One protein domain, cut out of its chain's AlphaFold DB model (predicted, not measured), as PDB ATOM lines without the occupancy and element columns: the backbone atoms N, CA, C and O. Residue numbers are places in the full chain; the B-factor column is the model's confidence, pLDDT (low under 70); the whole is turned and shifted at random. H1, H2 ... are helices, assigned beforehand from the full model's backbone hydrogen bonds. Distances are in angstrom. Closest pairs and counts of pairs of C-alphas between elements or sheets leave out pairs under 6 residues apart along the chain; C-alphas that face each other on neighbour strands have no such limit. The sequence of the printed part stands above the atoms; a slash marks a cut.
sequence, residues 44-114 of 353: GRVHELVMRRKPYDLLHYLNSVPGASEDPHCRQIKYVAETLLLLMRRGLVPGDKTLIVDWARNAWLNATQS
ATOM      1  N   GLY A  44      -7.623  -9.522  25.406       89.38
ATOM      2  CA  GLY A  44      -8.000  -8.590  24.342       89.38
ATOM      3  C   GLY A  44      -8.615  -7.314  24.912       89.38
ATOM      4  O   GLY A  44      -8.144  -6.210  24.626       89.38
ATOM      5  N   ARG A  45      -9.585  -7.466  25.817       89.44
ATOM      6  CA  ARG A  45     -10.208  -6.375  26.569       89.44
ATOM      7  C   ARG A  45      -9.219  -5.617  27.451       89.44
ATOM      8  O   ARG A  45      -9.280  -4.389  27.496       89.44
ATOM      9  N   VAL A  46      -8.278  -6.300  28.112       91.81
ATOM     10  CA  VAL A  46      -7.204  -5.630  28.876       91.81
ATOM     11  C   VAL A  46      -6.377  -4.722  27.959       91.81
ATOM     12  O   VAL A  46      -6.220  -3.533  28.243       91.81
ATOM     13  N   HIS A  47      -5.898  -5.257  26.833       92.69
ATOM     14  CA  HIS A  47      -5.115  -4.515  25.846       92.69
ATOM     15  C   HIS A  47      -5.891  -3.316  25.272       92.69
ATOM     16  O   HIS A  47      -5.359  -2.207  25.201       92.69
ATOM     17  N   GLU A  48      -7.165  -3.508  24.915       92.38
ATOM     18  CA  GLU A  48      -8.058  -2.455  24.414       92.38
ATOM     19  C   GLU A  48      -8.194  -1.291  25.409       92.38
ATOM     20  O   GLU A  48      -8.058  -0.128  25.022       92.38
ATOM     21  N   LEU A  49      -8.446  -1.585  26.690       93.06
ATOM     22  CA  LEU A  49      -8.671  -0.565  27.716       93.06
ATOM     23  C   LEU A  49      -7.389   0.202  28.076       93.06
ATOM     24  O   LEU A  49      -7.457   1.415  28.299       93.06
ATOM     25  N   VAL A  50      -6.221  -0.455  28.054       91.00
ATOM     26  CA  VAL A  50      -4.921   0.231  28.177       91.00
ATOM     27  C   VAL A  50      -4.672   1.133  26.965       91.00
ATOM     28  O   VAL A  50      -4.461   2.331  27.140       91.00
ATOM     29  N   MET A  51      -4.786   0.612  25.737       89.38
ATOM     30  CA  MET A  51      -4.573   1.393  24.507       89.38
ATOM     31  C   MET A  51      -5.510   2.602  24.396       89.38
ATOM     32  O   MET A  51      -5.093   3.676  23.960       89.38
ATOM     33  N   ARG A  52      -6.768   2.459  24.835       90.00
ATOM     34  CA  ARG A  52      -7.761   3.546  24.888       90.00
ATOM     35  C   ARG A  52      -7.636   4.454  26.117       90.00
ATOM     36  O   ARG A  52      -8.456   5.355  26.266       90.00
ATOM     37  N   ARG A  53      -6.625   4.253  26.975       89.00
ATOM     38  CA  ARG A  53      -6.328   5.081  28.163       89.00
ATOM     39  C   ARG A  53      -7.517   5.167  29.131       89.00
ATOM     40  O   ARG A  53      -7.823   6.229  29.665       89.00
ATOM     41  N   LYS A  54      -8.190   4.034  29.361       91.00
ATOM     42  CA  LYS A  54      -9.392   3.899  30.202       91.00
ATOM     43  C   LYS A  54      -9.087   3.139  31.510       91.00
ATOM     44  O   LYS A  54      -9.542   2.008  31.674       91.00
ATOM     45  N   PRO A  55      -8.329   3.719  32.466       91.06
ATOM     46  CA  PRO A  55      -7.969   3.025  33.700       91.06
ATOM     47  C   PRO A  55      -9.170   2.786  34.621       91.06
ATOM     48  O   PRO A  55      -9.195   1.773  35.304       91.06
ATOM     49  N   TYR A  56     -10.178   3.668  34.623       92.81
ATOM     50  CA  TYR A  56     -11.401   3.461  35.406       92.81
ATOM     51  C   TYR A  56     -12.180   2.233  34.910       92.81
ATOM     52  O   TYR A  56     -12.474   1.345  35.706       92.81
ATOM     53  N   ASP A  57     -12.431   2.131  33.600       92.94
ATOM     54  CA  ASP A  57     -13.046   0.952  32.981       92.94
ATOM     55  C   ASP A  57     -12.215  -0.319  33.234       92.94
ATOM     56  O   ASP A  57     -12.785  -1.373  33.491       92.94
ATOM     57  N   LEU A  58     -10.878  -0.229  33.182       93.44
ATOM     58  CA  LEU A  58      -9.969  -1.357  33.421       93.44
ATOM     59  C   LEU A  58      -9.991  -1.826  34.882       93.44
ATOM     60  O   LEU A  58     -10.049  -3.026  35.132       93.44
ATOM     61  N   LEU A  59     -10.001  -0.903  35.848       93.38
ATOM     62  CA  LEU A  59     -10.145  -1.220  37.271       93.38
ATOM     63  C   LEU A  59     -11.525  -1.820  37.571       93.38
ATOM     64  O   LEU A  59     -11.613  -2.827  38.268       93.38
ATOM     65  N   HIS A  60     -12.595  -1.254  37.006       92.94
ATOM     66  CA  HIS A  60     -13.944  -1.807  37.130       92.94
ATOM     67  C   HIS A  60     -14.045  -3.205  36.503       92.94
ATOM     68  O   HIS A  60     -14.657  -4.102  37.077       92.94
ATOM     69  N   TYR A  61     -13.426  -3.409  35.338       92.50
ATOM     70  CA  TYR A  61     -13.369  -4.701  34.663       92.50
ATOM     71  C   TYR A  61     -12.619  -5.745  35.500       92.50
ATOM     72  O   TYR A  61     -13.194  -6.796  35.771       92.50
ATOM     73  N   LEU A  62     -11.412  -5.442  35.996       91.12
ATOM     74  CA  LEU A  62     -10.667  -6.339  36.891       91.12
ATOM     75  C   LEU A  62     -11.468  -6.678  38.157       91.12
ATOM     76  O   LEU A  62     -11.562  -7.845  38.515       91.12
ATOM     77  N   ASN A  63     -12.113  -5.690  38.785       90.25
ATOM     78  CA  ASN A  63     -12.974  -5.912  39.953       90.25
ATOM     79  C   ASN A  63     -14.228  -6.759  39.640       90.25
ATOM     80  O   ASN A  63     -14.852  -7.276  40.564       90.25
ATOM     81  N   SER A  64     -14.613  -6.901  38.365       89.56
ATOM     82  CA  SER A  64     -15.729  -7.756  37.929       89.56
ATOM     83  C   SER A  64     -15.328  -9.208  37.632       89.56
ATOM     84  O   SER A  64     -16.214 -10.037  37.422       89.56
ATOM     85  N   VAL A  65     -14.022  -9.517  37.627       88.69
ATOM     86  CA  VAL A  65     -13.482 -10.873  37.446       88.69
ATOM     87  C   VAL A  65     -13.235 -11.511  38.824       88.69
ATOM     88  O   VAL A  65     -12.381 -11.027  39.573       88.69
ATOM     89  N   PRO A  66     -13.935 -12.603  39.192       86.12
ATOM     90  CA  PRO A  66     -13.723 -13.277  40.473       86.12
ATOM     91  C   PRO A  66     -12.270 -13.746  40.651       86.12
ATOM     92  O   PRO A  66     -11.689 -14.335  39.743       86.12
ATOM     93  N   GLY A  67     -11.683 -13.493  41.824       85.31
ATOM     94  CA  GLY A  67     -10.308 -13.889  42.164       85.31
ATOM     95  C   GLY A  67      -9.191 -12.990  41.612       85.31
ATOM     96  O   GLY A  67      -8.014 -13.221  41.899       85.31
ATOM     97  N   ALA A  68      -9.514 -11.940  40.845       87.81
ATOM     98  CA  ALA A  68      -8.513 -11.031  40.270       87.81
ATOM     99  C   ALA A  68      -7.756 -10.186  41.316       87.81
ATOM    100  O   ALA A  68      -6.699  -9.628  41.019       87.81
ATOM    101  N   SER A  69      -8.260 -10.107  42.547       86.88
ATOM    102  CA  SER A  69      -7.556  -9.540  43.702       86.88
ATOM    103  C   SER A  69      -6.402 -10.426  44.191       86.88
ATOM    104  O   SER A  69      -5.356  -9.902  44.582       86.88
ATOM    105  N   GLU A  70      -6.549 -11.753  44.135       87.94
ATOM    106  CA  GLU A  70      -5.527 -12.707  44.575       87.94
ATOM    107  C   GLU A  70      -4.501 -13.002  43.474       87.94
ATOM    108  O   GLU A  70      -3.305 -13.116  43.761       87.94
ATOM    109  N   ASP A  71      -4.932 -13.097  42.211       89.12
ATOM    110  CA  ASP A  71      -4.055 -13.453  41.091       89.12
ATOM    111  C   ASP A  71      -2.901 -12.432  40.909       89.12
ATOM    112  O   ASP A  71      -3.125 -11.214  40.874       89.12
ATOM    113  N   PRO A  72      -1.633 -12.885  40.834       89.12
ATOM    114  CA  PRO A  72      -0.482 -11.984  40.787       89.12
ATOM    115  C   PRO A  72      -0.373 -11.218  39.462       89.12
ATOM    116  O   PRO A  72       0.187 -10.120  39.450       89.12
ATOM    117  N   HIS A  73      -0.914 -11.752  38.365       93.06
ATOM    118  CA  HIS A  73      -0.880 -11.093  37.062       93.06
ATOM    119  C   HIS A  73      -1.972 -10.023  36.958       93.06
ATOM    120  O   HIS A  73      -1.692  -8.901  36.536       93.06
ATOM    121  N   CYS A  74      -3.179 -10.298  37.465       91.38
ATOM    122  CA  CYS A  74      -4.221  -9.280  37.640       91.38
ATOM    123  C   CYS A  74      -3.747  -8.097  38.496       91.38
ATOM    124  O   CYS A  74      -4.014  -6.943  38.150       91.38
ATOM    125  N   ARG A  75      -2.964  -8.348  39.555       92.12
ATOM    126  CA  ARG A  75      -2.334  -7.279  40.348       92.12
ATOM    127  C   ARG A  75      -1.322  -6.446  39.549       92.12
ATOM    128  O   ARG A  75      -1.306  -5.229  39.708       92.12
ATOM    129  N   GLN A  76      -0.548  -7.039  38.634       92.44
ATOM    130  CA  GLN A  76       0.314  -6.267  37.722       92.44
ATOM    131  C   GLN A  76      -0.498  -5.389  36.753       92.44
ATOM    132  O   GLN A  76      -0.173  -4.215  36.576       92.44
ATOM    133  N   ILE A  77      -1.594  -5.907  36.185       92.19
ATOM    134  CA  ILE A  77      -2.494  -5.124  35.314       92.19
ATOM    135  C   ILE A  77      -3.139  -3.969  36.101       92.19
ATOM    136  O   ILE A  77      -3.231  -2.847  35.597       92.19
ATOM    137  N   LYS A  78      -3.522  -4.208  37.364       93.44
ATOM    138  CA  LYS A  78      -4.028  -3.171  38.272       93.44
ATOM    139  C   LYS A  78      -3.010  -2.043  38.483       93.44
ATOM    140  O   LYS A  78      -3.387  -0.882  38.342       93.44
ATOM    141  N   TYR A  79      -1.732  -2.349  38.723       92.50
ATOM    142  CA  TYR A  79      -0.692  -1.316  38.859       92.50
ATOM    143  C   TYR A  79      -0.503  -0.476  37.581       92.50
ATOM    144  O   TYR A  79      -0.292   0.736  37.674       92.50
ATOM    145  N   VAL A  80      -0.633  -1.073  36.388       91.31
ATOM    146  CA  VAL A  80      -0.641  -0.325  35.111       91.31
ATOM    147  C   VAL A  80      -1.835   0.637  35.051       91.31
ATOM    148  O   VAL A  80      -1.667   1.803  34.689       91.31
ATOM    149  N   ALA A  81      -3.029   0.195  35.459       91.75
ATOM    150  CA  ALA A  81      -4.224   1.040  35.499       91.75
ATOM    151  C   ALA A  81      -4.101   2.199  36.513       91.75
ATOM    152  O   ALA A  81      -4.437   3.341  36.197       91.75
ATOM    153  N   GLU A  82      -3.571   1.935  37.709       91.62
ATOM    154  CA  GLU A  82      -3.343   2.953  38.745       91.62
ATOM    155  C   GLU A  82      -2.276   3.972  38.315       91.62
ATOM    156  O   GLU A  82      -2.456   5.177  38.501       91.62
ATOM    157  N   THR A  83      -1.212   3.523  37.642       89.50
ATOM    158  CA  THR A  83      -0.160   4.409  37.118       89.50
ATOM    159  C   THR A  83      -0.683   5.287  35.978       89.50
ATOM    160  O   THR A  83      -0.422   6.492  35.963       89.50
ATOM    161  N   LEU A  84      -1.498   4.738  35.067       88.62
ATOM    162  CA  LEU A  84      -2.207   5.524  34.048       88.62
ATOM    163  C   LEU A  84      -3.107   6.594  34.672       88.62
ATOM    164  O   LEU A  84      -3.108   7.739  34.219       88.62
ATOM    165  N   LEU A  85      -3.850   6.242  35.723       89.88
ATOM    166  CA  LEU A  85      -4.714   7.182  36.428       89.88
ATOM    167  C   LEU A  85      -3.910   8.319  37.084       89.88
ATOM    168  O   LEU A  85      -4.308   9.482  36.986       89.88
ATOM    169  N   LEU A  86      -2.771   8.009  37.709       88.38
ATOM    170  CA  LEU A  86      -1.879   9.001  38.316       88.38
ATOM    171  C   LEU A  86      -1.246   9.939  37.279       88.38
ATOM    172  O   LEU A  86      -1.228  11.151  37.499       88.38
ATOM    173  N   LEU A  87      -0.778   9.411  36.143       85.12
ATOM    174  CA  LEU A  87      -0.225  10.231  35.059       85.12
ATOM    175  C   LEU A  87      -1.273  11.176  34.468       85.12
ATOM    176  O   LEU A  87      -1.015  12.374  34.347       85.12
ATOM    177  N   MET A  88      -2.478  10.679  34.166       83.44
ATOM    178  CA  MET A  88      -3.536  11.523  33.604       83.44
ATOM    179  C   MET A  88      -4.022  12.596  34.585       83.44
ATOM    180  O   MET A  88      -4.238  13.732  34.171       83.44
ATOM    181  N   ARG A  89      -4.111  12.294  35.891       84.81
ATOM    182  CA  ARG A  89      -4.421  13.300  36.928       84.81
ATOM    183  C   ARG A  89      -3.370  14.408  37.043       84.81
ATOM    184  O   ARG A  89      -3.702  15.493  37.503       84.81
ATOM    185  N   ARG A  90      -2.123  14.151  36.639       82.81
ATOM    186  CA  ARG A  90      -1.025  15.136  36.628       82.81
ATOM    187  C   ARG A  90      -0.883  15.883  35.295       82.81
ATOM    188  O   ARG A  90       0.074  16.630  35.135       82.81
ATOM    189  N   GLY A  91      -1.756  15.640  34.314       74.62
ATOM    190  CA  GLY A  91      -1.590  16.148  32.944       74.62
ATOM    191  C   GLY A  91      -0.442  15.492  32.159       74.62
ATOM    192  O   GLY A  91      -0.323  15.710  30.957       74.62
ATOM    193  N   LEU A  92       0.345  14.618  32.799       69.81
ATOM    194  CA  LEU A  92       1.462  13.854  32.232       69.81
ATOM    195  C   LEU A  92       0.967  12.664  31.389       69.81
ATOM    196  O   LEU A  92       1.506  11.560  31.461       69.81
ATOM    197  N   VAL A  93      -0.107  12.865  30.620       62.66
ATOM    198  CA  VAL A  93      -0.656  11.854  29.713       62.66
ATOM    199  C   VAL A  93       0.441  11.485  28.706       62.66
ATOM    200  O   VAL A  93       0.920  12.389  28.022       62.66
ATOM    201  N   PRO A  94       0.831  10.204  28.549       58.03
ATOM    202  CA  PRO A  94       1.884   9.842  27.605       58.03
ATOM    203  C   PRO A  94       1.546  10.295  26.177       58.03
ATOM    204  O   PRO A  94       0.665   9.731  25.524       58.03
ATOM    205  N   GLY A  95       2.223  11.333  25.679       56.97
ATOM    206  CA  GLY A  95       2.189  11.688  24.256       56.97
ATOM    207  C   GLY A  95       2.807  10.567  23.418       56.97
ATOM    208  O   GLY A  95       2.293  10.209  22.355       56.97
ATOM    209  N   ASP A  96       3.836   9.937  23.982       61.94
ATOM    210  CA  ASP A  96       4.545   8.795  23.428       61.94
ATOM    211  C   ASP A  96       3.633   7.581  23.245       61.94
ATOM    212  O   ASP A  96       3.210   6.897  24.183       61.94
ATOM    213  N   LYS A  97       3.358   7.289  21.971       65.06
ATOM    214  CA  LYS A  97       2.617   6.099  21.535       65.06
ATOM    215  C   LYS A  97       3.363   4.800  21.864       65.06
ATOM    216  O   LYS A  97       2.725   3.758  21.939       65.06
ATOM    217  N   THR A  98       4.677   4.859  22.082       72.81
ATOM    218  CA  THR A  98       5.516   3.729  22.507       72.81
ATOM    219  C   THR A  98       5.151   3.262  23.914       72.81
ATOM    220  O   THR A  98       4.714   2.127  24.073       72.81
ATOM    221  N   LEU A  99       5.200   4.151  24.915       81.12
ATOM    222  CA  LEU A  99       4.971   3.792  26.320       81.12
ATOM    223  C   LEU A  99       3.597   3.137  26.542       81.12
ATOM    224  O   LEU A  99       3.497   2.134  27.245       81.12
ATOM    225  N   ILE A 100       2.540   3.661  25.906       87.00
ATOM    226  CA  ILE A 100       1.194   3.079  26.030       87.00
ATOM    227  C   ILE A 100       1.072   1.712  25.333       87.00
ATOM    228  O   ILE A 100       0.350   0.851  25.829       87.00
ATOM    229  N   VAL A 101       1.804   1.485  24.234       87.06
ATOM    230  CA  VAL A 101       1.867   0.187  23.537       87.06
ATOM    231  C   VAL A 101       2.657  -0.836  24.350       87.06
ATOM    232  O   VAL A 101       2.216  -1.976  24.471       87.06
ATOM    233  N   ASP A 102       3.776  -0.448  24.963       87.88
ATOM    234  CA  ASP A 102       4.556  -1.345  25.820       87.88
ATOM    235  C   ASP A 102       3.790  -1.706  27.102       87.88
ATOM    236  O   ASP A 102       3.803  -2.863  27.530       87.88
ATOM    237  N   TRP A 103       3.035  -0.762  27.675       89.88
ATOM    238  CA  TRP A 103       2.129  -1.034  28.795       89.88
ATOM    239  C   TRP A 103       0.952  -1.925  28.386       89.88
ATOM    240  O   TRP A 103       0.609  -2.841  29.132       89.88
ATOM    241  N   ALA A 104       0.370  -1.727  27.199       90.81
ATOM    242  CA  ALA A 104      -0.689  -2.595  26.683       90.81
ATOM    243  C   ALA A 104      -0.177  -4.016  26.401       90.81
ATOM    244  O   ALA A 104      -0.849  -4.987  26.745       90.81
ATOM    245  N   ARG A 105       1.034  -4.152  25.846       88.75
ATOM    246  CA  ARG A 105       1.715  -5.436  25.622       88.75
ATOM    247  C   ARG A 105       2.014  -6.151  26.939       88.75
ATOM    248  O   ARG A 105       1.745  -7.342  27.048       88.75
ATOM    249  N   ASN A 106       2.536  -5.444  27.942       90.00
ATOM    250  CA  ASN A 106       2.814  -6.009  29.265       90.00
ATOM    251  C   ASN A 106       1.516  -6.452  29.970       90.00
ATOM    252  O   ASN A 106       1.428  -7.576  30.464       90.00
ATOM    253  N   ALA A 107       0.476  -5.616  29.939       91.56
ATOM    254  CA  ALA A 107      -0.831  -5.950  30.497       91.56
ATOM    255  C   ALA A 107      -1.491  -7.146  29.780       91.56
ATOM    256  O   ALA A 107      -2.068  -8.005  30.443       91.56
ATOM    257  N   TRP A 108      -1.353  -7.252  28.451       92.75
ATOM    258  CA  TRP A 108      -1.799  -8.412  27.668       92.75
ATOM    259  C   TRP A 108      -1.028  -9.688  28.030       92.75
ATOM    260  O   TRP A 108      -1.647 -10.716  28.286       92.75
ATOM    261  N   LEU A 109       0.306  -9.622  28.126       91.12
ATOM    262  CA  LEU A 109       1.144 -10.759  28.527       91.12
ATOM    263  C   LEU A 109       0.769 -11.260  29.925       91.12
ATOM    264  O   LEU A 109       0.509 -12.450  30.096       91.12
ATOM    265  N   ASN A 110       0.651 -10.354  30.899       90.81
ATOM    266  CA  ASN A 110       0.147 -10.689  32.228       90.81
ATOM    267  C   ASN A 110      -1.255 -11.313  32.153       90.81
ATOM    268  O   ASN A 110      -1.490 -12.349  32.767       90.81
ATOM    269  N   ALA A 111      -2.170 -10.761  31.351       89.19
ATOM    270  CA  ALA A 111      -3.505 -11.332  31.211       89.19
ATOM    271  C   ALA A 111      -3.470 -12.766  30.653       89.19
ATOM    272  O   ALA A 111      -4.127 -13.630  31.218       89.19
ATOM    273  N   THR A 112      -2.645 -13.060  29.638       88.25
ATOM    274  CA  THR A 112      -2.467 -14.435  29.116       88.25
ATOM    275  C   THR A 112      -1.797 -15.406  30.096       88.25
ATOM    276  O   THR A 112      -1.918 -16.616  29.926       88.25
ATOM    277  N   GLN A 113      -1.084 -14.898  31.108       87.38
ATOM    278  CA  GLN A 113      -0.424 -15.694  32.155       87.38
ATOM    279  C   GLN A 113      -1.283 -15.858  33.420       87.38
ATOM    280  O   GLN A 113      -0.997 -16.721  34.251       87.38
ATOM    281  N   SER A 114      -2.334 -15.048  33.577       88.06
ATOM    282  CA  SER A 114      -3.264 -15.125  34.703       88.06
ATOM    283  C   SER A 114      -3.989 -16.468  34.736       88.06
ATOM    284  O   SER A 114      -4.446 -16.969  33.709       88.06
TER     285      SER A 114
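What this domain is: This is residues 44 to 114 of the 353 residues of an uncharacterized protein of Aegilops tauschii subsp. strangulata (UniProt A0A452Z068). The longest helix, H3, makes with H4 a long hairpin whose two helices draw apart toward their link, and the short hairpin of H1 and H2 packs along one side of it, H2 on H3 and H1 on H4. Together they form a small up-and-down bundle of four helices, each running opposite ways to the next along the chain. The printed part has 71 residues, with four named helices in the order H1, H2, H3, H4 and no named strand; the class is all helix. It is compact, with a radius of gyration of the C-alphas of 11.3 A, and its outline is elongated, 33 by 20 by 16 A.

Where its parts are: H3, residues 72 to 89, is 25.9 A long and begins at C-alpha 72 at (-0.482, -11.984, 40.787). H4, residues 97 to 113, is 24.4 A long and ends at C-alpha 113 at (-0.424, -15.694, 32.155). H1 is residues 44 to 51, 10.6 A, from C-alpha 44 at (-8.000, -8.590, 24.342). H2 is residues 55 to 63, 12.0 A.

How they stand to each other: H3 touches H2 at a shallow tilt of 25 degrees, opposite ways, and the closest C-alphas, of Pro 55 and Ala 81, are 4.6 A apart. H3 touches H4 with residues 73 to 80 alone, at a shallow tilt of 24 degrees; the closest C-alphas, of His 73 and Asn 110, are 5.0 A apart. H4 touches H1, opposite ways at 25 degrees, a shallow tilt, with the C-alphas of His 47 and Ala 104 closest at 4.9 A. H1 and H2, a hairpin, touch with the C-alphas of Leu 49 and Leu 58 closest at 5.9 A. H1 and H3 are close but not clearly touching, with the C-alphas of Val 50 and Ala 81 closest at 7.4 A. H2 and H4 are apart. In H1, H2, H3 and H4 every O i to N i+4 pair is within hydrogen-bond range.

The domain as a whole: The two C-alphas farthest apart, those of Pro 66 and Gly 95, are 33.8 A apart. The printed part has no cut. The link from H1 to H2 is tight, and those from H2 to H3 and from H3 to H4 are short. The mean pLDDT of the printed part is 87.0; residues 92 to 97, of which 97 belongs to H4, are under 70.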